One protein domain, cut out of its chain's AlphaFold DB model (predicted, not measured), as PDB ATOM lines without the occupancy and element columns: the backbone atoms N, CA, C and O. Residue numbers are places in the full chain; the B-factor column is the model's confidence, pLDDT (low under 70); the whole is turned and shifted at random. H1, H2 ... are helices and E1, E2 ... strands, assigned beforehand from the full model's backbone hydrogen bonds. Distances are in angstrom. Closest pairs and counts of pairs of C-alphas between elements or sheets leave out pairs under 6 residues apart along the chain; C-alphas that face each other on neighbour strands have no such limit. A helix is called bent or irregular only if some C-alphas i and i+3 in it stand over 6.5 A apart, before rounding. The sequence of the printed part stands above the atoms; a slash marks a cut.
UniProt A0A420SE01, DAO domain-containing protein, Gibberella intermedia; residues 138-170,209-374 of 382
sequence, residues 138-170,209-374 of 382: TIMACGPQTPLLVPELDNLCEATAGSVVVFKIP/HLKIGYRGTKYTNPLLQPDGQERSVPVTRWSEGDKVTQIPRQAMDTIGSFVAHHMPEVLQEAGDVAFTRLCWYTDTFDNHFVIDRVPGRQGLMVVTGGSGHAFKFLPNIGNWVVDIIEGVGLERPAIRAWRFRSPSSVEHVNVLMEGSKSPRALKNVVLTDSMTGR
ATOM      1  N   THR A 138      26.918  44.613 106.087       98.62
ATOM      2  CA  THR A 138      26.921  43.444 105.209       98.62
ATOM      3  C   THR A 138      26.927  43.934 103.765       98.62
ATOM      4  O   THR A 138      26.099  44.764 103.393       98.62
ATOM      5  N   ILE A 139      27.860  43.435 102.949       98.69
ATOM      6  CA  ILE A 139      27.989  43.813 101.536       98.69
ATOM      7  C   ILE A 139      27.703  42.593 100.660       98.69
ATOM      8  O   ILE A 139      28.447  41.613 100.690       98.69
ATOM      9  N   MET A 140      26.655  42.674  99.843       98.56
ATOM     10  CA  MET A 140      26.283  41.629  98.893       98.56
ATOM     11  C   MET A 140      26.937  41.908  97.536       98.56
ATOM     12  O   MET A 140      26.454  42.709  96.735       98.56
ATOM     13  N   ALA A 141      28.066  41.239  97.295       98.19
ATOM     14  CA  ALA A 141      28.851  41.301  96.058       98.19
ATOM     15  C   ALA A 141      28.809  39.960  95.292       98.19
ATOM     16  O   ALA A 141      29.807  39.486  94.749       98.19
ATOM     17  N   CYS A 142      27.645  39.306  95.281       97.25
ATOM     18  CA  CYS A 142      27.447  37.923  94.828       97.25
ATOM     19  C   CYS A 142      27.276  37.786  93.299       97.25
ATOM     20  O   CYS A 142      26.737  36.791  92.809       97.25
ATOM     21  N   GLY A 143      27.700  38.800  92.536       96.00
ATOM     22  CA  GLY A 143      27.548  38.869  91.082       96.00
ATOM     23  C   GLY A 143      26.109  38.556  90.642       96.00
ATOM     24  O   GLY A 143      25.172  39.140  91.196       96.00
ATOM     25  N   PRO A 144      25.897  37.610  89.707       96.75
ATOM     26  CA  PRO A 144      24.577  37.302  89.164       96.75
ATOM     27  C   PRO A 144      23.616  36.646  90.170       96.75
ATOM     28  O   PRO A 144      22.431  36.575  89.880       96.75
ATOM     29  N   GLN A 145      24.062  36.211  91.357       96.75
ATOM     30  CA  GLN A 145      23.135  35.792  92.421       96.75
ATOM     31  C   GLN A 145      22.609  36.964  93.264       96.75
ATOM     32  O   GLN A 145      21.630  36.794  93.980       96.75
ATOM     33  N   THR A 146      23.208  38.159  93.192       98.06
ATOM     34  CA  THR A 146      22.819  39.294  94.056       98.06
ATOM     35  C   THR A 146      21.321  39.648  93.975       98.06
ATOM     36  O   THR A 146      20.735  39.814  95.040       98.06
ATOM     37  N   PRO A 147      20.661  39.679  92.794       96.88
ATOM     38  CA  PRO A 147      19.215  39.940  92.707       96.88
ATOM     39  C   PRO A 147      18.326  38.843  93.317       96.88
ATOM     40  O   PRO A 147      17.185  39.109  93.666       96.88
ATOM     41  N   LEU A 148      18.833  37.614  93.476       96.38
ATOM     42  CA  LEU A 148      18.112  36.535  94.171       96.38
ATOM     43  C   LEU A 148      18.206  36.680  95.697       96.38
ATOM     44  O   LEU A 148      17.309  36.260  96.420       96.38
ATOM     45  N   LEU A 149      19.316  37.242  96.185       96.94
ATOM     46  CA  LEU A 149      19.606  37.399  97.614       96.94
ATOM     47  C   LEU A 149      19.130  38.745  98.181       96.94
ATOM     48  O   LEU A 149      19.004  38.879  99.396       96.94
ATOM     49  N   VAL A 150      18.889  39.732  97.314       97.31
ATOM     50  CA  VAL A 150      18.370  41.067  97.646       97.31
ATOM     51  C   VAL A 150      17.224  41.393  96.671       97.31
ATOM     52  O   VAL A 150      17.462  42.074  95.670       97.31
ATOM     53  N   PRO A 151      15.999  40.880  96.922       95.44
ATOM     54  CA  PRO A 151      14.821  41.077  96.065       95.44
ATOM     55  C   PRO A 151      14.441  42.538  95.821       95.44
ATOM     56  O   PRO A 151      13.800  42.853  94.824       95.44
ATOM     57  N   GLU A 152      14.871  43.455  96.692       95.75
ATOM     58  CA  GLU A 152      14.712  44.896  96.490       95.75
ATOM     59  C   GLU A 152      15.306  45.371  95.142       95.75
ATOM     60  O   GLU A 152      14.873  46.391  94.612       95.75
ATOM     61  N   LEU A 153      16.266  44.632  94.564       96.94
ATOM     62  CA  LEU A 153      16.877  44.905  93.256       96.94
ATOM     63  C   LEU A 153      15.982  44.606  92.037       96.94
ATOM     64  O   LEU A 153      16.428  44.841  90.908       96.94
ATOM     65  N   ASP A 154      14.765  44.092  92.221       95.81
ATOM     66  CA  ASP A 154      13.827  43.837  91.124       95.81
ATOM     67  C   ASP A 154      13.602  45.080  90.253       95.81
ATOM     68  O   ASP A 154      13.508  46.211  90.732       95.81
ATOM     69  N   ASN A 155      13.494  44.870  88.940       93.56
ATOM     70  CA  ASN A 155      13.433  45.899  87.893       93.56
ATOM     71  C   ASN A 155      14.697  46.776  87.757       93.56
ATOM     72  O   ASN A 155      14.873  47.401  86.712       93.56
ATOM     73  N   LEU A 156      15.600  46.808  88.748       96.00
ATOM     74  CA  LEU A 156      16.902  47.478  88.660       96.00
ATOM     75  C   LEU A 156      17.993  46.544  88.119       96.00
ATOM     76  O   LEU A 156      18.796  46.984  87.301       96.00
ATOM     77  N   CYS A 157      18.037  45.282  88.557       97.06
ATOM     78  CA  CYS A 157      19.053  44.299  88.169       97.06
ATOM     79  C   CYS A 157      18.455  42.957  87.729       97.06
ATOM     80  O   CYS A 157      17.570  42.422  88.386       97.06
ATOM     81  N   GLU A 158      19.046  42.326  86.712       97.75
ATOM     82  CA  GLU A 158      18.743  40.939  86.334       97.75
ATOM     83  C   GLU A 158      20.023  40.139  86.065       97.75
ATOM     84  O   GLU A 158      21.008  40.655  85.530       97.75
ATOM     85  N   ALA A 159      20.017  38.853  86.419       98.06
ATOM     86  CA  ALA A 159      21.064  37.930  86.006       98.06
ATOM     87  C   ALA A 159      20.915  37.567  84.523       98.06
ATOM     88  O   ALA A 159      19.915  36.975  84.116       98.06
ATOM     89  N   THR A 160      21.931  37.847  83.714       97.56
ATOM     90  CA  THR A 160      21.944  37.512  82.287       97.56
ATOM     91  C   THR A 160      23.210  36.744  81.919       97.56
ATOM     92  O   THR A 160      24.226  36.783  82.621       97.56
ATOM     93  N   ALA A 161      23.148  35.997  80.819       97.19
ATOM     94  CA  ALA A 161      24.228  35.157  80.330       97.19
ATOM     95  C   ALA A 161      24.653  35.546  78.910       97.19
ATOM     96  O   ALA A 161      23.838  35.611  77.989       97.19
ATOM     97  N   GLY A 162      25.961  35.733  78.730       96.75
ATOM     98  CA  GLY A 162      26.614  35.628  77.424       96.75
ATOM     99  C   GLY A 162      27.055  34.188  77.146       96.75
ATOM    100  O   GLY A 162      27.146  33.368  78.062       96.75
ATOM    101  N   SER A 163      27.375  33.889  75.891       97.75
ATOM    102  CA  SER A 163      27.873  32.572  75.472       97.75
ATOM    103  C   SER A 163      29.385  32.593  75.269       97.75
ATOM    104  O   SER A 163      29.948  33.620  74.892       97.75
ATOM    105  N   VAL A 164      30.055  31.468  75.514       97.88
ATOM    106  CA  VAL A 164      31.494  31.293  75.273       97.88
ATOM    107  C   VAL A 164      31.725  29.972  74.554       97.88
ATOM    108  O   VAL A 164      31.185  28.948  74.970       97.88
ATOM    109  N   VAL A 165      32.565  30.010  73.524       98.38
ATOM    110  CA  VAL A 165      33.121  28.858  72.807       98.38
ATOM    111  C   VAL A 165      34.638  28.875  72.999       98.38
ATOM    112  O   VAL A 165      35.264  29.938  73.029       98.38
ATOM    113  N   VAL A 166      35.234  27.695  73.142       98.31
ATOM    114  CA  VAL A 166      36.686  27.514  73.210       98.31
ATOM    115  C   VAL A 166      37.105  26.478  72.180       98.31
ATOM    116  O   VAL A 166      36.577  25.367  72.190       98.31
ATOM    117  N   PHE A 167      38.078  26.822  71.340       98.19
ATOM    118  CA  PHE A 167      38.771  25.890  70.446       98.19
ATOM    119  C   PHE A 167      40.116  25.490  71.055       98.19
ATOM    120  O   PHE A 167      40.698  26.244  71.842       98.19
ATOM    121  N   LYS A 168      40.615  24.301  70.708       97.88
ATOM    122  CA  LYS A 168      41.885  23.767  71.214       97.88
ATOM    123  C   LYS A 168      42.908  23.677  70.086       97.88
ATOM    124  O   LYS A 168      42.863  22.741  69.301       97.88
ATOM    125  N   ILE A 169      43.843  24.619  70.037       98.25
ATOM    126  CA  ILE A 169      44.955  24.604  69.082       98.25
ATOM    127  C   ILE A 169      46.060  23.670  69.615       98.25
ATOM    128  O   ILE A 169      46.533  23.881  70.740       98.25
ATOM    129  N   PRO A 170      46.494  22.642  68.862       96.88
ATOM    130  CA  PRO A 170      47.621  21.796  69.252       96.88
ATOM    131  C   PRO A 170      48.928  22.594  69.355       96.88
ATOM    132  O   PRO A 170      49.203  23.451  68.521       96.88
ATOM    133  N   HIS A 209      44.147  27.245  74.285       97.94
ATOM    134  CA  HIS A 209      42.710  27.532  74.298       97.94
ATOM    135  C   HIS A 209      42.397  28.888  73.649       97.94
ATOM    136  O   HIS A 209      42.589  29.937  74.266       97.94
ATOM    137  N   LEU A 210      41.848  28.874  72.432       98.44
ATOM    138  CA  LEU A 210      41.310  30.072  71.782       98.44
ATOM    139  C   LEU A 210      39.882  30.310  72.287       98.44
ATOM    140  O   LEU A 210      38.974  29.549  71.954       98.44
ATOM    141  N   LYS A 211      39.673  31.348  73.101       98.44
ATOM    142  CA  LYS A 211      38.367  31.659  73.708       98.44
ATOM    143  C   LYS A 211      37.672  32.794  72.959       98.44
ATOM    144  O   LYS A 211      38.168  33.920  72.970       98.44
ATOM    145  N   ILE A 212      36.480  32.524  72.432       98.62
ATOM    146  CA  ILE A 212      35.604  33.514  71.792       98.62
ATOM    147  C   ILE A 212      34.299  33.606  72.587       98.62
ATOM    148  O   ILE A 212      33.702  32.599  72.966       98.62
ATOM    149  N   GLY A 213      33.873  34.828  72.888       98.06
ATOM    150  CA  GLY A 213      32.621  35.126  73.566       98.06
ATOM    151  C   GLY A 213      31.631  35.841  72.653       98.06
ATOM    152  O   GLY A 213      32.012  36.641  71.802       98.06
ATOM    153  N   TYR A 214      30.347  35.582  72.885       97.88
ATOM    154  CA  TYR A 214      29.221  36.225  72.219       97.88
ATOM    155  C   TYR A 214      28.321  36.909  73.252       97.88
ATOM    156  O   TYR A 214      27.920  36.305  74.256       97.88
ATOM    157  N   ARG A 215      28.004  38.179  72.990       92.94
ATOM    158  CA  ARG A 215      27.109  39.029  73.792       92.94
ATOM    159  C   ARG A 215      26.080  39.802  72.953       92.94
ATOM    160  O   ARG A 215      25.465  40.724  73.482       92.94
ATOM    161  N   GLY A 216      25.902  39.449  71.675       92.62
ATOM    162  CA  GLY A 216      24.924  40.080  70.775       92.62
ATOM    163  C   GLY A 216      23.466  39.830  71.179       92.62
ATOM    164  O   GLY A 216      22.597  40.671  70.970       92.62
ATOM    165  N   THR A 217      23.198  38.700  71.834       94.00
ATOM    166  CA  THR A 217      21.964  38.430  72.584       94.00
ATOM    167  C   THR A 217      22.340  37.912  73.968       94.00
ATOM    168  O   THR A 217      23.273  37.116  74.106       94.00
ATOM    169  N   LYS A 218      21.635  38.398  74.994       93.50
ATOM    170  CA  LYS A 218      21.831  38.030  76.400       93.50
ATOM    171  C   LYS A 218      20.658  37.177  76.872       93.50
ATOM    172  O   LYS A 218      19.509  37.596  76.717       93.50
ATOM    173  N   TYR A 219      20.950  36.021  77.456       97.12
ATOM    174  CA  TYR A 219      19.950  35.014  77.824       97.12
ATOM    175  C   TYR A 219      19.661  35.020  79.327       97.12
ATOM    176  O   TYR A 219      20.505  35.438  80.117       97.12
ATOM    177  N   THR A 220      18.482  34.551  79.724       97.94
ATOM    178  CA  THR A 220      18.024  34.487  81.125       97.94
ATOM    179  C   THR A 220      17.579  33.071  81.480       97.94
ATOM    180  O   THR A 220      17.324  32.253  80.600       97.94
ATOM    181  N   ASN A 221      17.463  32.746  82.766       97.56
ATOM    182  CA  ASN A 221      16.919  31.462  83.223       97.56
ATOM    183  C   ASN A 221      15.830  31.694  84.283       97.56
ATOM    184  O   ASN A 221      16.086  31.483  85.468       97.56
ATOM    185  N   PRO A 222      14.656  32.232  83.901       97.50
ATOM    186  CA  PRO A 222      13.663  32.689  84.864       97.50
ATOM    187  C   PRO A 222      12.980  31.504  85.547       97.50
ATOM    188  O   PRO A 222      12.352  30.680  84.881       97.50
ATOM    189  N   LEU A 223      13.107  31.444  86.871       96.56
ATOM    190  CA  LEU A 223      12.458  30.467  87.743       96.56
ATOM    191  C   LEU A 223      11.614  31.200  88.788       96.56
ATOM    192  O   LEU A 223      12.006  32.269  89.269       96.56
ATOM    193  N   LEU A 224      10.484  30.607  89.169       97.12
ATOM    194  CA  LEU A 224       9.626  31.113  90.236       97.12
ATOM    195  C   LEU A 224      10.364  31.056  91.583       97.12
ATOM    196  O   LEU A 224      10.885  30.008  91.964       97.12
ATOM    197  N   GLN A 225      10.423  32.183  92.285       96.19
ATOM    198  CA  GLN A 225      11.044  32.316  93.601       96.19
ATOM    199  C   GLN A 225       9.997  32.152  94.726       96.19
ATOM    200  O   GLN A 225       8.796  32.218  94.455       96.19
ATOM    201  N   PRO A 226      10.406  31.945  95.997       94.75
ATOM    202  CA  PRO A 226       9.473  31.707  97.108       94.75
ATOM    203  C   PRO A 226       8.477  32.840  97.406       94.75
ATOM    204  O   PRO A 226       7.482  32.605  98.082       94.75
ATOM    205  N   ASP A 227       8.732  34.055  96.917       95.25
ATOM    206  CA  ASP A 227       7.836  35.215  97.008       95.25
ATOM    207  C   ASP A 227       6.848  35.326  95.827       95.25
ATOM    208  O   ASP A 227       6.102  36.297  95.733       95.25
ATOM    209  N   GLY A 228       6.831  34.337  94.929       95.94
ATOM    210  CA  GLY A 228       5.928  34.278  93.781       95.94
ATOM    211  C   GLY A 228       6.399  35.049  92.544       95.94
ATOM    212  O   GLY A 228       5.691  35.035  91.538       95.94
ATOM    213  N   GLN A 229       7.578  35.678  92.576       96.38
ATOM    214  CA  GLN A 229       8.137  36.386  91.419       96.38
ATOM    215  C   GLN A 229       9.066  35.485  90.600       96.38
ATOM    216  O   GLN A 229       9.832  34.693  91.150       96.38
ATOM    217  N   GLU A 230       9.052  35.611  89.272       97.38
ATOM    218  CA  GLU A 230      10.065  34.972  88.427       97.38
ATOM    219  C   GLU A 230      11.355  35.804  88.423       97.38
ATOM    220  O   GLU A 230      11.349  36.980  88.065       97.38
ATOM    221  N   ARG A 231      12.488  35.179  88.764       97.75
ATOM    222  CA  ARG A 231      13.823  35.789  88.645       97.75
ATOM    223  C   ARG A 231      14.756  34.882  87.863       97.75
ATOM    224  O   ARG A 231      14.668  33.659  87.950       97.75
ATOM    225  N   SER A 232      15.662  35.480  87.097       97.88
ATOM    226  CA  SER A 232      16.678  34.746  86.343       97.88
ATOM    227  C   SER A 232      17.710  34.113  87.290       97.88
ATOM    228  O   SER A 232      18.427  34.825  87.991       97.88
ATOM    229  N   VAL A 233      17.783  32.777  87.327       97.06
ATOM    230  CA  VAL A 233      18.654  32.010  88.236       97.06
ATOM    231  C   VAL A 233      19.901  31.492  87.505       97.06
ATOM    232  O   VAL A 233      19.771  30.669  86.595       97.06
ATOM    233  N   PRO A 234      21.127  31.894  87.896       96.12
ATOM    234  CA  PRO A 234      22.348  31.489  87.198       96.12
ATOM    235  C   PRO A 234      22.611  29.978  87.224       96.12
ATOM    236  O   PRO A 234      22.942  29.408  88.266       96.12
ATOM    237  N   VAL A 235      22.566  29.341  86.052       94.56
ATOM    238  CA  VAL A 235      22.906  27.920  85.879       94.56
ATOM    239  C   VAL A 235      24.291  27.743  85.251       94.56
ATOM    240  O   VAL A 235      24.602  28.275  84.185       94.56
ATOM    241  N   THR A 236      25.165  27.002  85.930       89.62
ATOM    242  CA  THR A 236      26.564  26.787  85.534       89.62
ATOM    243  C   THR A 236      26.954  25.324  85.719       89.62
ATOM    244  O   THR A 236      26.286  24.588  86.435       89.62
ATOM    245  N   ARG A 237      28.106  24.904  85.178       84.62
ATOM    246  CA  ARG A 237      28.695  23.584  85.487       84.62
ATOM    247  C   ARG A 237      28.978  23.332  86.983       84.62
ATOM    248  O   ARG A 237      29.216  22.191  87.363       84.62
ATOM    249  N   TRP A 238      28.976  24.383  87.806       83.94
ATOM    250  CA  TRP A 238      29.223  24.337  89.251       83.94
ATOM    251  C   TRP A 238      27.954  24.520  90.096       83.94
ATOM    252  O   TRP A 238      28.059  24.578  91.317       83.94
ATOM    253  N   SER A 239      26.776  24.645  89.476       86.12
ATOM    254  CA  SER A 239      25.512  24.778  90.205       86.12
ATOM    255  C   SER A 239      25.136  23.466  90.912       86.12
ATOM    256  O   SER A 239      25.465  22.370  90.445       86.12
ATOM    257  N   GLU A 240      24.458  23.588  92.056       81.06
ATOM    258  CA  GLU A 240      23.742  22.486  92.710       81.06
ATOM    259  C   GLU A 240      22.522  22.121  91.836       81.06
ATOM    260  O   GLU A 240      21.811  23.015  91.379       81.06
ATOM    261  N   GLY A 241      22.293  20.830  91.568       84.69
ATOM    262  CA  GLY A 241      21.232  20.380  90.656       84.69
ATOM    263  C   GLY A 241      21.597  20.523  89.173       84.69
ATOM    264  O   GLY A 241      22.607  19.964  88.731       84.69
ATOM    265  N   ASP A 242      20.760  21.235  88.413       80.75
ATOM    266  CA  ASP A 242      20.889  21.401  86.962       80.75
ATOM    267  C   ASP A 242      22.202  22.086  86.560       80.75
ATOM    268  O   ASP A 242      22.646  23.065  87.164       80.75
ATOM    269  N   LYS A 243      22.821  21.581  85.487       89.94
ATOM    270  CA  LYS A 243      24.110  22.060  84.973       89.94
ATOM    271  C   LYS A 243      24.035  22.251  83.469       89.94
ATOM    272  O   LYS A 243      23.743  21.316  82.732       89.94
ATOM    273  N   VAL A 244      24.381  23.451  83.009       90.69
ATOM    274  CA  VAL A 244      24.413  23.798  81.584       90.69
ATOM    275  C   VAL A 244      25.855  24.043  81.138       90.69
ATOM    276  O   VAL A 244      26.530  24.965  81.607       90.69
ATOM    277  N   THR A 245      26.326  23.194  80.226       92.44
ATOM    278  CA  THR A 245      27.589  23.334  79.478       92.44
ATOM    279  C   THR A 245      27.357  23.857  78.060       92.44
ATOM    280  O   THR A 245      28.211  24.552  77.511       92.44
ATOM    281  N   GLN A 246      26.196  23.559  77.482       95.25
ATOM    282  CA  GLN A 246      25.758  24.034  76.173       95.25
ATOM    283  C   GLN A 246      25.480  25.551  76.162       95.25
ATOM    284  O   GLN A 246      25.359  26.198  77.205       95.25
ATOM    285  N   ILE A 247      25.374  26.124  74.967       97.44
ATOM    286  CA  ILE A 247      25.009  27.520  74.692       97.44
ATOM    287  C   ILE A 247      23.881  27.579  73.646       97.44
ATOM    288  O   ILE A 247      23.708  26.623  72.894       97.44
ATOM    289  N   PRO A 248      23.112  28.673  73.548       97.50
ATOM    290  CA  PRO A 248      22.095  28.828  72.510       97.50
ATOM    291  C   PRO A 248      22.653  28.726  71.082       97.50
ATOM    292  O   PRO A 248      23.688  29.315  70.762       97.50
ATOM    293  N   ARG A 249      21.924  28.021  70.208       96.75
ATOM    294  CA  ARG A 249      22.266  27.744  68.800       96.75
ATOM    295  C   ARG A 249      22.686  29.003  68.036       96.75
ATOM    296  O   ARG A 249      23.767  29.018  67.467       96.75
ATOM    297  N   GLN A 250      21.924  30.094  68.148       96.19
ATOM    298  CA  GLN A 250      22.248  31.393  67.537       96.19
ATOM    299  C   GLN A 250      23.659  31.904  67.893       96.19
ATOM    300  O   GLN A 250      24.364  32.441  67.039       96.19
ATOM    301  N   ALA A 251      24.090  31.737  69.148       97.44
ATOM    302  CA  ALA A 251      25.414  32.161  69.589       97.44
ATOM    303  C   ALA A 251      26.520  31.256  69.023       97.44
ATOM    304  O   ALA A 251      27.564  31.757  68.603       97.44
ATOM    305  N   MET A 252      26.274  29.940  68.973       97.62
ATOM    306  CA  MET A 252      27.175  28.983  68.328       97.62
ATOM    307  C   MET A 252      27.316  29.271  66.833       97.62
ATOM    308  O   MET A 252      28.434  29.349  66.340       97.62
ATOM    309  N   ASP A 253      26.213  29.492  66.120       96.19
ATOM    310  CA  ASP A 253      26.240  29.731  64.676       96.19
ATOM    311  C   ASP A 253      26.902  31.076  64.340       96.19
ATOM    312  O   ASP A 253      27.642  31.165  63.361       96.19
ATOM    313  N   THR A 254      26.723  32.107  65.181       96.94
ATOM    314  CA  THR A 254      27.405  33.405  65.009       96.94
ATOM    315  C   THR A 254      28.919  33.272  65.202       96.94
ATOM    316  O   THR A 254      29.690  33.775  64.385       96.94
ATOM    317  N   ILE A 255      29.366  32.559  66.245       97.50
ATOM    318  CA  ILE A 255      30.797  32.297  66.472       97.50
ATOM    319  C   ILE A 255      31.364  31.399  65.364       97.50
ATOM    320  O   ILE A 255      32.408  31.716  64.801       97.50
ATOM    321  N   GLY A 256      30.681  30.306  65.025       95.88
ATOM    322  CA  GLY A 256      31.115  29.353  64.004       95.88
ATOM    323  C   GLY A 256      31.249  29.997  62.626       95.88
ATOM    324  O   GLY A 256      32.263  29.793  61.966       95.88
ATOM    325  N   SER A 257      30.293  30.845  62.230       94.81
ATOM    326  CA  SER A 257      30.360  31.603  60.972       94.81
ATOM    327  C   SER A 257      31.534  32.584  60.960       94.81
ATOM    328  O   SER A 257      32.268  32.644  59.976       94.81
ATOM    329  N   PHE A 258      31.762  33.305  62.066       95.56
ATOM    330  CA  PHE A 258      32.911  34.203  62.197       95.56
ATOM    331  C   PHE A 258      34.241  33.451  62.051       95.56
ATOM    332  O   PHE A 258      35.090  33.852  61.260       95.56
ATOM    333  N   VAL A 259      34.416  32.337  62.772       95.94
ATOM    334  CA  VAL A 259      35.658  31.549  62.722       95.94
ATOM    335  C   VAL A 259      35.835  30.895  61.351       95.94
ATOM    336  O   VAL A 259      36.938  30.919  60.820       95.94
ATOM    337  N   ALA A 260      34.772  30.380  60.726       93.88
ATOM    338  CA  ALA A 260      34.843  29.803  59.384       93.88
ATOM    339  C   ALA A 260      35.268  30.818  58.309       93.88
ATOM    340  O   ALA A 260      35.954  30.444  57.361       93.88
ATOM    341  N   HIS A 261      34.872  32.087  58.452       92.75
ATOM    342  CA  HIS A 261      35.162  33.133  57.473       92.75
ATOM    343  C   HIS A 261      36.514  33.830  57.718       92.75
ATOM    344  O   HIS A 261      37.317  33.970  56.797       92.75
ATOM    345  N   HIS A 262      36.790  34.230  58.963       94.44
ATOM    346  CA  HIS A 262      37.952  35.058  59.325       94.44
ATOM    347  C   HIS A 262      39.147  34.263  59.866       94.44
ATOM    348  O   HIS A 262      40.276  34.746  59.835       94.44
ATOM    349  N   MET A 263      38.918  33.045  60.370       95.19
ATOM    350  CA  MET A 263      39.942  32.192  60.989       95.19
ATOM    351  C   MET A 263      39.829  30.704  60.569       95.19
ATOM    352  O   MET A 263      39.913  29.832  61.439       95.19
ATOM    353  N   PRO A 264      39.612  30.348  59.282       94.00
ATOM    354  CA  PRO A 264      39.389  28.959  58.859       94.00
ATOM    355  C   PRO A 264      40.515  27.996  59.270       94.00
ATOM    356  O   PRO A 264      40.245  26.826  59.535       94.00
ATOM    357  N   GLU A 265      41.749  28.483  59.398       94.88
ATOM    358  CA  GLU A 265      42.892  27.746  59.947       94.88
ATOM    359  C   GLU A 265      42.634  27.185  61.365       94.88
ATOM    360  O   GLU A 265      43.046  26.069  61.675       94.88
ATOM    361  N   VAL A 266      41.860  27.879  62.209       96.19
ATOM    362  CA  VAL A 266      41.436  27.377  63.531       96.19
ATOM    363  C   VAL A 266      40.560  26.137  63.384       96.19
ATOM    364  O   VAL A 266      40.703  25.192  64.158       96.19
ATOM    365  N   LEU A 267      39.670  26.107  62.387       93.88
ATOM    366  CA  LEU A 267      38.788  24.961  62.145       93.88
ATOM    367  C   LEU A 267      39.504  23.781  61.483       93.88
ATOM    368  O   LEU A 267      38.977  22.668  61.526       93.88
ATOM    369  N   GLN A 268      40.654  24.016  60.852       93.75
ATOM    370  CA  GLN A 268      41.526  22.971  60.313       93.75
ATOM    371  C   GLN A 268      42.341  22.323  61.442       93.75
ATOM    372  O   GLN A 268      42.382  21.103  61.548       93.75
ATOM    373  N   GLU A 269      42.913  23.138  62.331       94.88
ATOM    374  CA  GLU A 269      43.858  22.697  63.365       94.88
ATOM    375  C   GLU A 269      43.190  22.195  64.657       94.88
ATOM    376  O   GLU A 269      43.704  21.281  65.300       94.88
ATOM    377  N   ALA A 270      42.044  22.761  65.058       91.38
ATOM    378  CA  ALA A 270      41.332  22.335  66.270       91.38
ATOM    379  C   ALA A 270      40.416  21.115  66.057       91.38
ATOM    380  O   ALA A 270      40.039  20.454  67.026       91.38
ATOM    381  N   GLY A 271      40.013  20.838  64.811       80.94
ATOM    382  CA  GLY A 271      39.036  19.802  64.451       80.94
ATOM    383  C   GLY A 271      37.589  20.137  64.843       80.94
ATOM    384  O   GLY A 271      36.707  20.146  63.984       80.94
ATOM    385  N   ASP A 272      37.334  20.465  66.109       85.62
ATOM    386  CA  ASP A 272      36.019  20.879  66.615       85.62
ATOM    387  C   ASP A 272      36.144  21.840  67.819       85.62
ATOM    388  O   ASP A 272      37.235  22.162  68.305       85.62
ATOM    389  N   VAL A 273      35.003  22.321  68.304       95.12
ATOM    390  CA  VAL A 273      34.855  23.000  69.593       95.12
ATOM    391  C   VAL A 273      35.300  22.078  70.738       95.12
ATOM    392  O   VAL A 273      35.119  20.864  70.694       95.12
ATOM    393  N   ALA A 274      35.829  22.649  71.825       95.62
ATOM    394  CA  ALA A 274      35.957  21.920  73.082       95.62
ATOM    395  C   ALA A 274      34.580  21.800  73.793       95.62
ATOM    396  O   ALA A 274      33.897  20.804  73.633       95.62
ATOM    397  N   PHE A 275      34.042  22.711  74.597       95.88
ATOM    398  CA  PHE A 275      34.608  23.907  75.219       95.88
ATOM    399  C   PHE A 275      33.577  25.039  75.346       95.88
ATOM    400  O   PHE A 275      33.958  26.193  75.541       95.88
ATOM    401  N   THR A 276      32.279  24.740  75.250       97.25
ATOM    402  CA  THR A 276      31.228  25.733  75.473       97.25
ATOM    403  C   THR A 276      30.963  25.980  76.957       97.25
ATOM    404  O   THR A 276      31.210  25.124  77.811       97.25
ATOM    405  N   ARG A 277      30.463  27.180  77.270       96.19
ATOM    406  CA  ARG A 277      29.778  27.488  78.533       96.19
ATOM    407  C   ARG A 277      28.970  28.777  78.427       96.19
ATOM    408  O   ARG A 277      29.347  29.699  77.704       96.19
ATOM    409  N   LEU A 278      27.957  28.906  79.274       96.88
ATOM    410  CA  LEU A 278      27.391  30.208  79.615       96.88
ATOM    411  C   LEU A 278      28.346  31.012  80.518       96.88
ATOM    412  O   LEU A 278      29.182  30.470  81.257       96.88
ATOM    413  N   CYS A 279      28.238  32.336  80.450       95.75
ATOM    414  CA  CYS A 279      28.970  33.276  81.288       95.75
ATOM    415  C   CYS A 279      27.997  34.298  81.876       95.75
ATOM    416  O   CYS A 279      27.582  35.226  81.184       95.75
ATOM    417  N   TRP A 280      27.654  34.103  83.149       97.44
ATOM    418  CA  TRP A 280      26.669  34.906  83.867       97.44
ATOM    419  C   TRP A 280      27.253  36.193  84.449       97.44
ATOM    420  O   TRP A 280      28.377  36.205  84.955       97.44
ATOM    421  N   TYR A 281      26.459  37.256  84.408       96.50
ATOM    422  CA  TYR A 281      26.708  38.556  85.025       96.50
ATOM    423  C   TYR A 281      25.365  39.216  85.382       96.50
ATOM    424  O   TYR A 281      24.304  38.646  85.140       96.50
ATOM    425  N   THR A 282      25.407  40.390  86.009       97.75
ATOM    426  CA  THR A 282      24.207  41.156  86.374       97.75
ATOM    427  C   THR A 282      24.121  42.379  85.483       97.75
ATOM    428  O   THR A 282      25.007  43.229  85.566       97.75
ATOM    429  N   ASP A 283      23.097  42.467  84.643       97.25
ATOM    430  CA  ASP A 283      22.764  43.702  83.937       97.25
ATOM    431  C   ASP A 283      21.896  44.606  84.810       97.25
ATOM    432  O   ASP A 283      21.099  44.123  85.614       97.25
ATOM    433  N   THR A 284      22.021  45.911  84.596       96.88
ATOM    434  CA  THR A 284      21.043  46.931  84.997       96.88
ATOM    435  C   THR A 284      20.291  47.464  83.783       96.88
ATOM    436  O   THR A 284      20.766  47.325  82.653       96.88
ATOM    437  N   PHE A 285      19.136  48.108  83.981       94.00
ATOM    438  CA  PHE A 285      18.352  48.652  82.862       94.00
ATOM    439  C   PHE A 285      19.126  49.703  82.039       94.00
ATOM    440  O   PHE A 285      18.884  49.824  80.844       94.00
ATOM    441  N   ASP A 286      20.103  50.401  82.627       93.69
ATOM    442  CA  ASP A 286      20.915  51.461  82.000       93.69
ATOM    443  C   ASP A 286      22.399  51.076  81.757       93.69
ATOM    444  O   ASP A 286      23.154  51.830  81.148       93.69
ATOM    445  N   ASN A 287      22.827  49.878  82.171       93.56
ATOM    446  CA  ASN A 287      24.223  49.407  82.244       93.56
ATOM    447  C   ASN A 287      25.149  50.137  83.244       93.56
ATOM    448  O   ASN A 287      26.352  49.863  83.244       93.56
ATOM    449  N   HIS A 288      24.661  51.019  84.117       95.69
ATOM    450  CA  HIS A 288      25.469  51.541  85.227       95.69
ATOM    451  C   HIS A 288      25.503  50.549  86.397       95.69
ATOM    452  O   HIS A 288      24.549  49.805  86.613       95.69
ATOM    453  N   PHE A 289      26.581  50.541  87.188       97.81
ATOM    454  CA  PHE A 289      26.680  49.674  88.369       97.81
ATOM    455  C   PHE A 289      25.587  49.989  89.412       97.81
ATOM    456  O   PHE A 289      24.891  51.005  89.335       97.81
ATOM    457  N   VAL A 290      25.451  49.120  90.414       98.06
ATOM    458  CA  VAL A 290      24.716  49.423  91.651       98.06
ATOM    459  C   VAL A 290      25.674  49.211  92.812       98.06
ATOM    460  O   VAL A 290      26.060  48.078  93.107       98.06
ATOM    461  N   ILE A 291      26.112  50.315  93.412       98.50
ATOM    462  CA  ILE A 291      27.080  50.356  94.510       98.50
ATOM    463  C   ILE A 291      26.513  51.316  95.552       98.50
ATOM    464  O   ILE A 291      26.839  52.498  95.562       98.50
ATOM    465  N   ASP A 292      25.592  50.818  96.373       97.88
ATOM    466  CA  ASP A 292      24.826  51.651  97.301       97.88
ATOM    467  C   ASP A 292      24.240  50.833  98.459       97.88
ATOM    468  O   ASP A 292      24.169  49.598  98.412       97.88
ATOM    469  N   ARG A 293      23.816  51.535  99.512       97.56
ATOM    470  CA  ARG A 293      23.022  50.983 100.611       97.56
ATOM    471  C   ARG A 293      21.642  50.580 100.096       97.56
ATOM    472  O   ARG A 293      21.079  51.239  99.226       97.56
ATOM    473  N   VAL A 294      21.085  49.500 100.638       97.00
ATOM    474  CA  VAL A 294      19.752  49.029 100.235       97.00
ATOM    475  C   VAL A 294      18.682  49.846 100.979       97.00
ATOM    476  O   VAL A 294      18.701  49.873 102.215       97.00
ATOM    477  N   PRO A 295      17.751  50.530 100.282       95.06
ATOM    478  CA  PRO A 295      16.703  51.321 100.927       95.06
ATOM    479  C   PRO A 295      15.875  50.489 101.914       95.06
ATOM    480  O   PRO A 295      15.521  49.348 101.635       95.06
ATOM    481  N   GLY A 296      15.590  51.047 103.093       93.06
ATOM    482  CA  GLY A 296      14.849  50.350 104.154       93.06
ATOM    483  C   GLY A 296      15.611  49.219 104.866       93.06
ATOM    484  O   GLY A 296      15.054  48.605 105.768       93.06
ATOM    485  N   ARG A 297      16.876  48.949 104.511       94.25
ATOM    486  CA  ARG A 297      17.715  47.891 105.102       94.25
ATOM    487  C   ARG A 297      19.004  48.483 105.670       94.25
ATOM    488  O   ARG A 297      20.062  48.429 105.036       94.25
ATOM    489  N   GLN A 298      18.943  49.066 106.870       95.25
ATOM    490  CA  GLN A 298      20.163  49.571 107.510       95.25
ATOM    491  C   GLN A 298      21.173  48.438 107.709       95.25
ATOM    492  O   GLN A 298      20.804  47.281 107.890       95.25
ATOM    493  N   GLY A 299      22.463  48.758 107.615       97.25
ATOM    494  CA  GLY A 299      23.525  47.749 107.669       97.25
ATOM    495  C   GLY A 299      23.657  46.863 106.419       97.25
ATOM    496  O   GLY A 299      24.521  45.988 106.421       97.25
ATOM    497  N   LEU A 300      22.892  47.088 105.339       98.50
ATOM    498  CA  LEU A 300      23.021  46.358 104.069       98.50
ATOM    499  C   LEU A 300      23.471  47.261 102.910       98.50
ATOM    500  O   LEU A 300      22.960  48.364 102.714       98.50
ATOM    501  N   MET A 301      24.406  46.758 102.106       98.62
ATOM    502  CA  MET A 301      24.894  47.375 100.870       98.62
ATOM    503  C   MET A 301      25.006  46.322  99.761       98.62
ATOM    504  O   MET A 301      25.266  45.149 100.033       98.62
ATOM    505  N   VAL A 302      24.856  46.739  98.507       98.69
ATOM    506  CA  VAL A 302      25.099  45.907  97.317       98.69
ATOM    507  C   VAL A 302      26.288  46.435  96.516       98.69
ATOM    508  O   VAL A 302      26.535  47.638  96.479       98.69
ATOM    509  N   VAL A 303      27.019  45.530  95.858       98.50
ATOM    510  CA  VAL A 303      28.055  45.861  94.862       98.50
ATOM    511  C   VAL A 303      27.842  44.949  93.655       98.50
ATOM    512  O   VAL A 303      28.330  43.819  93.606       98.50
ATOM    513  N   THR A 304      27.027  45.407  92.705       98.31
ATOM    514  CA  THR A 304      26.496  44.592  91.601       98.31
ATOM    515  C   THR A 304      26.227  45.435  90.340       98.31
ATOM    516  O   THR A 304      26.768  46.529  90.189       98.31
ATOM    517  N   GLY A 305      25.452  44.917  89.381       96.88
ATOM    518  CA  GLY A 305      25.091  45.627  88.145       96.88
ATOM    519  C   GLY A 305      26.236  45.749  87.135       96.88
ATOM    520  O   GLY A 305      26.259  46.665  86.318       96.88
ATOM    521  N   GLY A 306      27.220  44.843  87.191       95.88
ATOM    522  CA  GLY A 306      28.460  44.922  86.407       95.88
ATOM    523  C   GLY A 306      28.317  44.854  84.876       95.88
ATOM    524  O   GLY A 306      29.323  44.997  84.176       95.88
ATOM    525  N   SER A 307      27.106  44.597  84.368       94.56
ATOM    526  CA  SER A 307      26.616  44.788  82.994       94.56
ATOM    527  C   SER A 307      27.603  44.373  81.896       94.56
ATOM    528  O   SER A 307      27.934  45.127  80.976       94.56
ATOM    529  N   GLY A 308      28.179  43.177  82.056       92.75
ATOM    530  CA  GLY A 308      29.129  42.576  81.119       92.75
ATOM    531  C   GLY A 308      30.464  43.316  80.927       92.75
ATOM    532  O   GLY A 308      31.153  43.028  79.950       92.75
ATOM    533  N   HIS A 309      30.843  44.271  81.791       93.25
ATOM    534  CA  HIS A 309      32.058  45.083  81.600       93.25
ATOM    535  C   HIS A 309      32.869  45.405  82.874       93.25
ATOM    536  O   HIS A 309      34.006  45.869  82.757       93.25
ATOM    537  N   ALA A 310      32.356  45.112  84.075       95.94
ATOM    538  CA  ALA A 310      32.991  45.488  85.346       95.94
ATOM    539  C   ALA A 310      34.388  44.886  85.622       95.94
ATOM    540  O   ALA A 310      35.141  45.451  86.411       95.94
ATOM    541  N   PHE A 311      34.787  43.773  84.990       96.25
ATOM    542  CA  PHE A 311      36.039  43.083  85.359       96.25
ATOM    543  C   PHE A 311      37.306  43.939  85.157       96.25
ATOM    544  O   PHE A 311      38.275  43.783  85.900       96.25
ATOM    545  N   LYS A 312      37.294  44.895  84.215       95.25
ATOM    546  CA  LYS A 312      38.415  45.835  84.013       95.25
ATOM    547  C   LYS A 312      38.669  46.748  85.226       95.25
ATOM    548  O   LYS A 312      39.778  47.241  85.389       95.25
ATOM    549  N   PHE A 313      37.669  46.926  86.093       96.81
ATOM    550  CA  PHE A 313      37.745  47.728  87.316       96.81
ATOM    551  C   PHE A 313      38.205  46.923  88.544       96.81
ATOM    552  O   PHE A 313      38.317  47.482  89.629       96.81
ATOM    553  N   LEU A 314      38.527  45.627  88.408       96.19
ATOM    554  CA  LEU A 314      39.067  44.813  89.510       96.19
ATOM    555  C   LEU A 314      40.210  45.499  90.303       96.19
ATOM    556  O   LEU A 314      40.220  45.353  91.526       96.19
ATOM    557  N   PRO A 315      41.148  46.257  89.688       95.69
ATOM    558  CA  PRO A 315      42.217  46.921  90.437       95.69
ATOM    559  C   PRO A 315      41.783  48.132  91.276       95.69
ATOM    560  O   PRO A 315      42.543  48.522  92.158       95.69
ATOM    561  N   ASN A 316      40.632  48.760  90.994       96.56
ATOM    562  CA  ASN A 316      40.270  50.064  91.569       96.56
ATOM    563  C   ASN A 316      38.841  50.176  92.130       96.56
ATOM    564  O   ASN A 316      38.599  51.072  92.935       96.56
ATOM    565  N   ILE A 317      37.906  49.285  91.776       97.38
ATOM    566  CA  ILE A 317      36.495  49.388  92.191       97.38
ATOM    567  C   ILE A 317      36.325  49.366  93.716       97.38
ATOM    568  O   ILE A 317      35.449  50.042  94.245       97.38
ATOM    569  N   GLY A 318      37.211  48.666  94.432       97.75
ATOM    570  CA  GLY A 318      37.219  48.632  95.896       97.75
ATOM    571  C   GLY A 318      37.404  50.008  96.541       97.75
ATOM    572  O   GLY A 318      36.766  50.278  97.552       97.75
ATOM    573  N   ASN A 319      38.189  50.905  95.932       97.75
ATOM    574  CA  ASN A 319      38.379  52.263  96.452       97.75
ATOM    575  C   ASN A 319      37.074  53.064  96.360       97.75
ATOM    576  O   ASN A 319      36.688  53.720  97.318       97.75
ATOM    577  N   TRP A 320      36.343  52.936  95.248       98.00
ATOM    578  CA  TRP A 320      35.029  53.567  95.092       98.00
ATOM    579  C   TRP A 320      33.995  53.016  96.081       98.00
ATOM    580  O   TRP A 320      33.171  53.772  96.583       98.00
ATOM    581  N   VAL A 321      34.038  51.713  96.380       98.44
ATOM    582  CA  VAL A 321      33.177  51.103  97.409       98.44
ATOM    583  C   VAL A 321      33.494  51.683  98.793       98.44
ATOM    584  O   VAL A 321      32.567  52.039  99.513       98.44
ATOM    585  N   VAL A 322      34.777  51.822  99.152       98.31
ATOM    586  CA  VAL A 322      35.201  52.448 100.421       98.31
ATOM    587  C   VAL A 322      34.755  53.907 100.489       98.31
ATOM    588  O   VAL A 322      34.100  54.279 101.458       98.31
ATOM    589  N   ASP A 323      34.989  54.693  99.437       98.38
ATOM    590  CA  ASP A 323      34.541  56.086  99.366       98.38
ATOM    591  C   ASP A 323      33.028  56.222  99.634       98.38
ATOM    592  O   ASP A 323      32.594  57.119 100.354       98.38
ATOM    593  N   ILE A 324      32.207  55.320  99.082       98.31
ATOM    594  CA  ILE A 324      30.746  55.319  99.273       98.31
ATOM    595  C   ILE A 324      30.364  54.918 100.707       98.31
ATOM    596  O   ILE A 324      29.430  55.485 101.275       98.31
ATOM    597  N   ILE A 325      31.092  53.979 101.318       98.31
ATOM    598  CA  ILE A 325      30.896  53.579 102.721       98.31
ATOM    599  C   ILE A 325      31.225  54.735 103.677       98.31
ATOM    600  O   ILE A 325      30.493  54.934 104.650       98.31
ATOM    601  N   GLU A 326      32.292  55.484 103.390       98.06
ATOM    602  CA  GLU A 326      32.818  56.586 104.210       98.06
ATOM    603  C   GLU A 326      32.175  57.954 103.903       98.06
ATOM    604  O   GLU A 326      32.394  58.917 104.635       98.06
ATOM    605  N   GLY A 327      31.354  58.058 102.852       97.50
ATOM    606  CA  GLY A 327      30.685  59.305 102.457       97.50
ATOM    607  C   GLY A 327      31.563  60.278 101.657       97.50
ATOM    608  O   GLY A 327      31.232  61.458 101.525       97.50
ATOM    609  N   VAL A 328      32.679  59.807 101.101       98.12
ATOM    610  CA  VAL A 328      33.681  60.618 100.405       98.12
ATOM    611  C   VAL A 328      33.264  60.881  98.956       98.12
ATOM    612  O   VAL A 328      33.119  59.977  98.133       98.12
ATOM    613  N   GLY A 329      33.108  62.158  98.597       96.44
ATOM    614  CA  GLY A 329      32.910  62.582  97.205       96.44
ATOM    615  C   GLY A 329      31.669  61.983  96.529       96.44
ATOM    616  O   GLY A 329      31.731  61.662  95.341       96.44
ATOM    617  N   LEU A 330      30.565  61.822  97.271       96.81
ATOM    618  CA  LEU A 330      29.315  61.186  96.813       96.81
ATOM    619  C   LEU A 330      28.644  61.872  95.611       96.81
ATOM    620  O   LEU A 330      27.812  61.258  94.941       96.81
ATOM    621  N   GLU A 331      29.004  63.126  95.333       97.38
ATOM    622  CA  GLU A 331      28.499  63.911  94.201       97.38
ATOM    623  C   GLU A 331      29.291  63.710  92.899       97.38
ATOM    624  O   GLU A 331      28.915  64.256  91.861       97.38
ATOM    625  N   ARG A 332      30.346  62.878  92.903       97.06
ATOM    626  CA  ARG A 332      31.006  62.437  91.662       97.06
ATOM    627  C   ARG A 332      29.964  61.814  90.714       97.06
ATOM    628  O   ARG A 332      29.232  60.925  91.156       97.06
ATOM    629  N   PRO A 333      29.925  62.187  89.416       95.94
ATOM    630  CA  PRO A 333      28.895  61.714  88.484       95.94
ATOM    631  C   PRO A 333      28.743  60.188  88.434       95.94
ATOM    632  O   PRO A 333      27.624  59.684  88.418       95.94
ATOM    633  N   ALA A 334      29.858  59.452  88.497       94.81
ATOM    634  CA  ALA A 334      29.856  57.992  88.548       94.81
ATOM    635  C   ALA A 334      29.124  57.441  89.787       94.81
ATOM    636  O   ALA A 334      28.252  56.595  89.642       94.81
ATOM    637  N   ILE A 335      29.409  57.965  90.987       97.00
ATOM    638  CA  ILE A 335      28.744  57.519  92.224       97.00
ATOM    639  C   ILE A 335      27.252  57.839  92.176       97.00
ATOM    640  O   ILE A 335      26.440  56.987  92.518       97.00
ATOM    641  N   ARG A 336      26.874  59.028  91.688       96.00
ATOM    642  CA  ARG A 336      25.462  59.392  91.494       96.00
ATOM    643  C   ARG A 336      24.728  58.420  90.568       96.00
ATOM    644  O   ARG A 336      23.605  58.043  90.880       96.00
ATOM    645  N   ALA A 337      25.368  57.990  89.480       94.31
ATOM    646  CA  ALA A 337      24.823  56.996  88.555       94.31
ATOM    647  C   ALA A 337      24.790  55.565  89.130       94.31
ATOM    648  O   ALA A 337      24.047  54.727  88.629       94.31
ATOM    649  N   TRP A 338      25.574  55.267  90.173       97.00
ATOM    650  CA  TRP A 338      25.622  53.947  90.817       97.00
ATOM    651  C   TRP A 338      24.693  53.797  92.026       97.00
ATOM    652  O   TRP A 338      24.620  52.704  92.593       97.00
ATOM    653  N   ARG A 339      23.973  54.862  92.402       96.31
ATOM    654  CA  ARG A 339      22.972  54.832  93.476       96.31
ATOM    655  C   ARG A 339      21.837  53.858  93.168       96.31
ATOM    656  O   ARG A 339      21.549  53.552  92.004       96.31
ATOM    657  N   PHE A 340      21.164  53.414  94.222       95.75
ATOM    658  CA  PHE A 340      19.904  52.689  94.118       95.75
ATOM    659  C   PHE A 340      18.850  53.590  93.453       95.75
ATOM    660  O   PHE A 340      18.662  54.737  93.863       95.75
ATOM    661  N   ARG A 341      18.201  53.110  92.388       94.06
ATOM    662  CA  ARG A 341      17.381  53.943  91.489       94.06
ATOM    663  C   ARG A 341      16.296  53.133  90.784       94.06
ATOM    664  O   ARG A 341      16.447  51.929  90.598       94.06
ATOM    665  N   SER A 342      15.236  53.815  90.360       86.00
ATOM    666  CA  SER A 342      14.080  53.203  89.695       86.00
ATOM    667  C   SER A 342      14.111  53.424  88.177       86.00
ATOM    668  O   SER A 342      14.608  54.456  87.731       86.00
ATOM    669  N   PRO A 343      13.522  52.532  87.357       73.31
ATOM    670  CA  PRO A 343      13.576  52.658  85.897       73.31
ATOM    671  C   PRO A 343      12.855  53.889  85.323       73.31
ATOM    672  O   PRO A 343      13.053  54.229  84.164       73.31
ATOM    673  N   SER A 344      12.019  54.581  86.100       69.94
ATOM    674  CA  SER A 344      11.323  55.803  85.672       69.94
ATOM    675  C   SER A 344      12.219  57.048  85.576       69.94
ATOM    676  O   SER A 344      11.733  58.095  85.152       69.94
ATOM    677  N   SER A 345      13.497  56.974  85.974       61.84
ATOM    678  CA  SER A 345      14.390  58.142  86.040       61.84
ATOM    679  C   SER A 345      15.410  58.275  84.899       61.84
ATOM    680  O   SER A 345      16.119  59.278  84.870       61.84
ATOM    681  N   VAL A 346      15.545  57.288  84.000       66.88
ATOM    682  CA  VAL A 346      16.563  57.261  82.919       66.88
ATOM    683  C   VAL A 346      16.028  56.499  81.694       66.88
ATOM    684  O   VAL A 346      15.088  55.718  81.812       66.88
ATOM    685  N   GLU A 347      16.634  56.697  80.521       73.25
ATOM    686  CA  GLU A 347      16.427  55.868  79.321       73.25
ATOM    687  C   GLU A 347      16.846  54.398  79.550       73.25
ATOM    688  O   GLU A 347      17.838  54.114  80.226       73.25
ATOM    689  N   HIS A 348      16.088  53.448  78.987       77.25
ATOM    690  CA  HIS A 348      16.327  52.008  79.153       77.25
ATOM    691  C   HIS A 348      17.183  51.468  78.008       77.25
ATOM    692  O   HIS A 348      16.802  51.543  76.845       77.25
ATOM    693  N   VAL A 349      18.305  50.840  78.348       84.62
ATOM    694  CA  VAL A 349      19.198  50.153  77.403       84.62
ATOM    695  C   VAL A 349      18.992  48.631  77.427       84.62
ATOM    696  O   VAL A 349      19.223  47.961  76.423       84.62
ATOM    697  N   ASN A 350      18.557  48.065  78.558       87.81
ATOM    698  CA  ASN A 350      18.190  46.655  78.689       87.81
ATOM    699  C   ASN A 350      16.746  46.529  79.192       87.81
ATOM    700  O   ASN A 350      16.412  47.083  80.237       87.81
ATOM    701  N   VAL A 351      15.929  45.724  78.509       90.06
ATOM    702  CA  VAL A 351      14.655  45.237  79.060       90.06
ATOM    703  C   VAL A 351      14.967  44.084  80.015       90.06
ATOM    704  O   VAL A 351      15.589  43.092  79.617       90.06
ATOM    705  N   LEU A 352      14.571  44.238  81.277       93.44
ATOM    706  CA  LEU A 352      14.807  43.268  82.346       93.44
ATOM    707  C   LEU A 352      13.514  42.543  82.733       93.44
ATOM    708  O   LEU A 352      12.423  43.073  82.542       93.44
ATOM    709  N   MET A 353      13.651  41.358  83.326       93.88
ATOM    710  CA  MET A 353      12.572  40.612  83.994       93.88
ATOM    711  C   MET A 353      11.348  40.313  83.110       93.88
ATOM    712  O   MET A 353      10.228  40.183  83.593       93.88
ATOM    713  N   GLU A 354      11.571  40.084  81.812       95.56
ATOM    714  CA  GLU A 354      10.554  39.584  80.864       95.56
ATOM    715  C   GLU A 354       9.984  38.193  81.235       95.56
ATOM    716  O   GLU A 354       9.062  37.688  80.587       95.56
ATOM    717  N   GLY A 355      10.559  37.546  82.250       96.50
ATOM    718  CA  GLY A 355      10.107  36.268  82.775       96.50
ATOM    719  C   GLY A 355      10.283  35.108  81.799       96.50
ATOM    720  O   GLY A 355      10.918  35.185  80.743       96.50
ATOM    721  N   SER A 356       9.708  33.975  82.169       97.56
ATOM    722  CA  SER A 356       9.910  32.688  81.519       97.56
ATOM    723  C   SER A 356       9.182  32.574  80.169       97.56
ATOM    724  O   SER A 356       9.388  31.608  79.434       97.56
ATOM    725  N   LYS A 357       8.382  33.582  79.795       96.62
ATOM    726  CA  LYS A 357       7.813  33.755  78.446       96.62
ATOM    727  C   LYS A 357       8.757  34.481  77.477       96.62
ATOM    728  O   LYS A 357       8.487  34.474  76.281       96.62
ATOM    729  N   SER A 358       9.852  35.083  77.958       97.19
ATOM    730  CA  SER A 358      10.827  35.771  77.102       97.19
ATOM    731  C   SER A 358      11.411  34.831  76.038       97.19
ATOM    732  O   SER A 358      11.826  33.718  76.382       97.19
ATOM    733  N   PRO A 359      11.575  35.270  74.775       96.25
ATOM    734  CA  PRO A 359      12.321  34.509  73.770       96.25
ATOM    735  C   PRO A 359      13.814  34.359  74.125       96.25
ATOM    736  O   PRO A 359      14.522  33.585  73.489       96.25
ATOM    737  N   ARG A 360      14.307  35.083  75.142       95.94
ATOM    738  CA  ARG A 360      15.682  34.994  75.659       95.94
ATOM    739  C   ARG A 360      15.828  34.039  76.848       95.94
ATOM    740  O   ARG A 360      16.955  33.796  77.284       95.94
ATOM    741  N   ALA A 361      14.728  33.499  77.378       97.94
ATOM    742  CA  ALA A 361      14.777  32.501  78.441       97.94
ATOM    743  C   ALA A 361      15.348  31.178  77.900       97.94
ATOM    744  O   ALA A 361      14.908  30.695  76.858       97.94
ATOM    745  N   LEU A 362      16.294  30.559  78.616       97.00
ATOM    746  CA  LEU A 362      17.017  29.365  78.148       97.00
ATOM    747  C   LEU A 362      16.093  28.189  77.790       97.00
ATOM    748  O   LEU A 362      16.397  27.451  76.860       97.00
ATOM    749  N   LYS A 363      14.943  28.043  78.465       96.19
ATOM    750  CA  LYS A 363      13.946  27.002  78.154       96.19
ATOM    751  C   LYS A 363      13.230  27.186  76.803       96.19
ATOM    752  O   LYS A 363      12.610  26.245  76.325       96.19
ATOM    753  N   ASN A 364      13.304  28.380  76.207       97.75
ATOM    754  CA  ASN A 364      12.640  28.737  74.949       97.75
ATOM    755  C   ASN A 364      13.615  28.763  73.751       97.75
ATOM    756  O   ASN A 364      13.216  29.141  72.652       97.75
ATOM    757  N   VAL A 365      14.889  28.385  73.940       96.81
ATOM    758  CA  VAL A 365      15.918  28.399  72.887       96.81
ATOM    759  C   VAL A 365      16.599  27.041  72.744       96.81
ATOM    760  O   VAL A 365      16.838  26.334  73.719       96.81
ATOM    761  N   VAL A 366      16.963  26.679  71.512       97.06
ATOM    762  CA  VAL A 366      17.722  25.450  71.238       97.06
ATOM    763  C   VAL A 366      19.146  25.607  71.770       97.06
ATOM    764  O   VAL A 366      19.843  26.548  71.385       97.06
ATOM    765  N   LEU A 367      19.592  24.684  72.625       96.38
ATOM    766  CA  LEU A 367      20.956  24.641  73.157       96.38
ATOM    767  C   LEU A 367      21.850  23.675  72.363       96.38
ATOM    768  O   LEU A 367      21.380  22.721  71.746       96.38
ATOM    769  N   THR A 368      23.156  23.939  72.362       96.25
ATOM    770  CA  THR A 368      24.178  23.137  71.684       96.25
ATOM    771  C   THR A 368      25.575  23.335  72.278       96.25
ATOM    772  O   THR A 368      25.881  24.370  72.864       96.25
ATOM    773  N   ASP A 369      26.447  22.356  72.086       92.81
ATOM    774  CA  ASP A 369      27.892  22.410  72.320       92.81
ATOM    775  C   ASP A 369      28.725  22.328  71.022       92.81
ATOM    776  O   ASP A 369      29.942  22.497  71.067       92.81
ATOM    777  N   SER A 370      28.077  22.127  69.868       90.31
ATOM    778  CA  SER A 370      28.698  21.751  68.590       90.31
ATOM    779  C   SER A 370      28.262  22.632  67.417       90.31
ATOM    780  O   SER A 370      27.125  23.119  67.331       90.31
ATOM    781  N   MET A 371      29.183  22.835  66.473       88.19
ATOM    782  CA  MET A 371      28.904  23.571  65.239       88.19
ATOM    783  C   MET A 371      28.012  22.757  64.298       88.19
ATOM    784  O   MET A 371      28.134  21.539  64.186       88.19
ATOM    785  N   THR A 372      27.135  23.444  63.569       80.56
ATOM    786  CA  THR A 372      26.275  22.819  62.558       80.56
ATOM    787  C   THR A 372      27.126  22.127  61.483       80.56
ATOM    788  O   THR A 372      28.023  22.737  60.908       80.56
ATOM    789  N   GLY A 373      26.859  20.843  61.220       66.38
ATOM    790  CA  GLY A 373      27.575  20.050  60.211       66.38
ATOM    791  C   GLY A 373      28.869  19.364  60.675       66.38
ATOM    792  O   GLY A 373      29.482  18.669  59.868       66.38
ATOM    793  N   ARG A 374      29.279  19.492  61.948       58.53
ATOM    794  CA  ARG A 374      30.332  18.651  62.553       58.53
ATOM    795  C   ARG A 374      29.740  17.836  63.702       58.53
ATOM    796  O   ARG A 374      29.114  18.384  64.604       58.53
TER     797      ARG A 374
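This is residues 138 to 170 and 209 to 374 of the 382 residues of the protein "DAO domain-containing protein" of Gibberella intermedia (UniProt A0A420SE01). A long, strongly twisted sheet, E3 E2 E6, makes the spine, with H2 over E3 toward one end and a smaller sheet, E1 E8 E7, with H5 on one face, toward the other; H1 sits where the two sheets meet. The small hairpin E4 and E5 lies off one side, and the unnamed stretch of residues 339 to 374 runs back from the smaller sheet toward H2. The printed part has 199 residues, 96 of them, under half, in named elements: E1 H1 E2 E3 E4 E5 H2 H3 E6 E7 E8 H4 H5 H6, class mixed. E3 E2 E6 is antiparallel and E1 E8 E7 mixed; the whole is compact, with a radius of gyration of the C-alphas of 18.8 A and spans of 57 by 38 by 33 A.

E1, residues 138 to 140, is parallel to the inner strand E8, residues 300 to 304, with N 140 and O 301 2.8 A apart. E8 and E7, residues 290 to 293, form a hairpin, with N 302 and O 292 at 2.9 A. H1, residues 143 to 149, only grazes this sheet. E2, residues 157 to 168, is antiparallel to E3, residues 209 to 219, with N 163 and O 214 at 3.0 A, and to E6, residues 277 to 284, with N 160 and O 281 at 2.9 A. H1 is on this sheet at a height of 7.9 A, its closest C-alphas to E6 being those of Pro 144 and Thr 282, 4.8 A. E3 bends by 85 degrees at residue 216 and runs on into E4, residues 222 to 224, which forms a hairpin with E5, residues 230 to 232; N 223 and O 231 are 2.9 A apart. H2, residues 249 to 262, makes two layers with E3 E2 E6, a helix on one face of a sheet: its height is 8.4 A, over E3, with the C-alphas of Tyr 214 and Ala 251 closest, 6.2 A. H3, residues 264 to 269, and H2 only just touch, with 3 pairs of C-alphas within 8 A, only at the corner, by residues 259 to 260 of H2; Ala 260 and Leu 267 have the closest C-alphas, 6.8 A. H4, residues 310 to 313, on neither sheet, meets H5, residues 317 to 326, only through their link. H5 makes two layers with E1 E8 E7 at a height of 9.3 A, its C-alpha of Val 321 6.8 A from that of Ile 291, the closest to E7. H6, residues 333 to 338, only grazes that sheet. Every O i to N i+4 pair is within hydrogen-bond range in H2, H3, H5 and H6; H1 has 1 of 3, with 3 of 4 O i to N i+3 pairs, and H4 is too short.

E1 begins at C-alpha 138, (26.921, 43.444, 105.209). H1 is irregular, only just: C-alphas 144 and 147 are 6.9 A apart. From first to last C-alpha E2 measures 35.1 A, E3 24.2 A, E6 22.3 A and H2 19.7 A. H6 ends at C-alpha 338, (25.622, 53.947, 90.817).

The C-alphas of Gln 268 and Gln 298, the two farthest apart, are 58.2 A apart. Residues 171 to 208 are not printed, and C-alphas 170 and 209 are 9.1 A apart across the cut. Of the links printed whole, E5 to H2, 16 residues, is long. Residues 311 to 316, of which 311 to 313 belong to H4, stand free. The pLDDT is under 70 at residues 344 to 346 and 373 to 374.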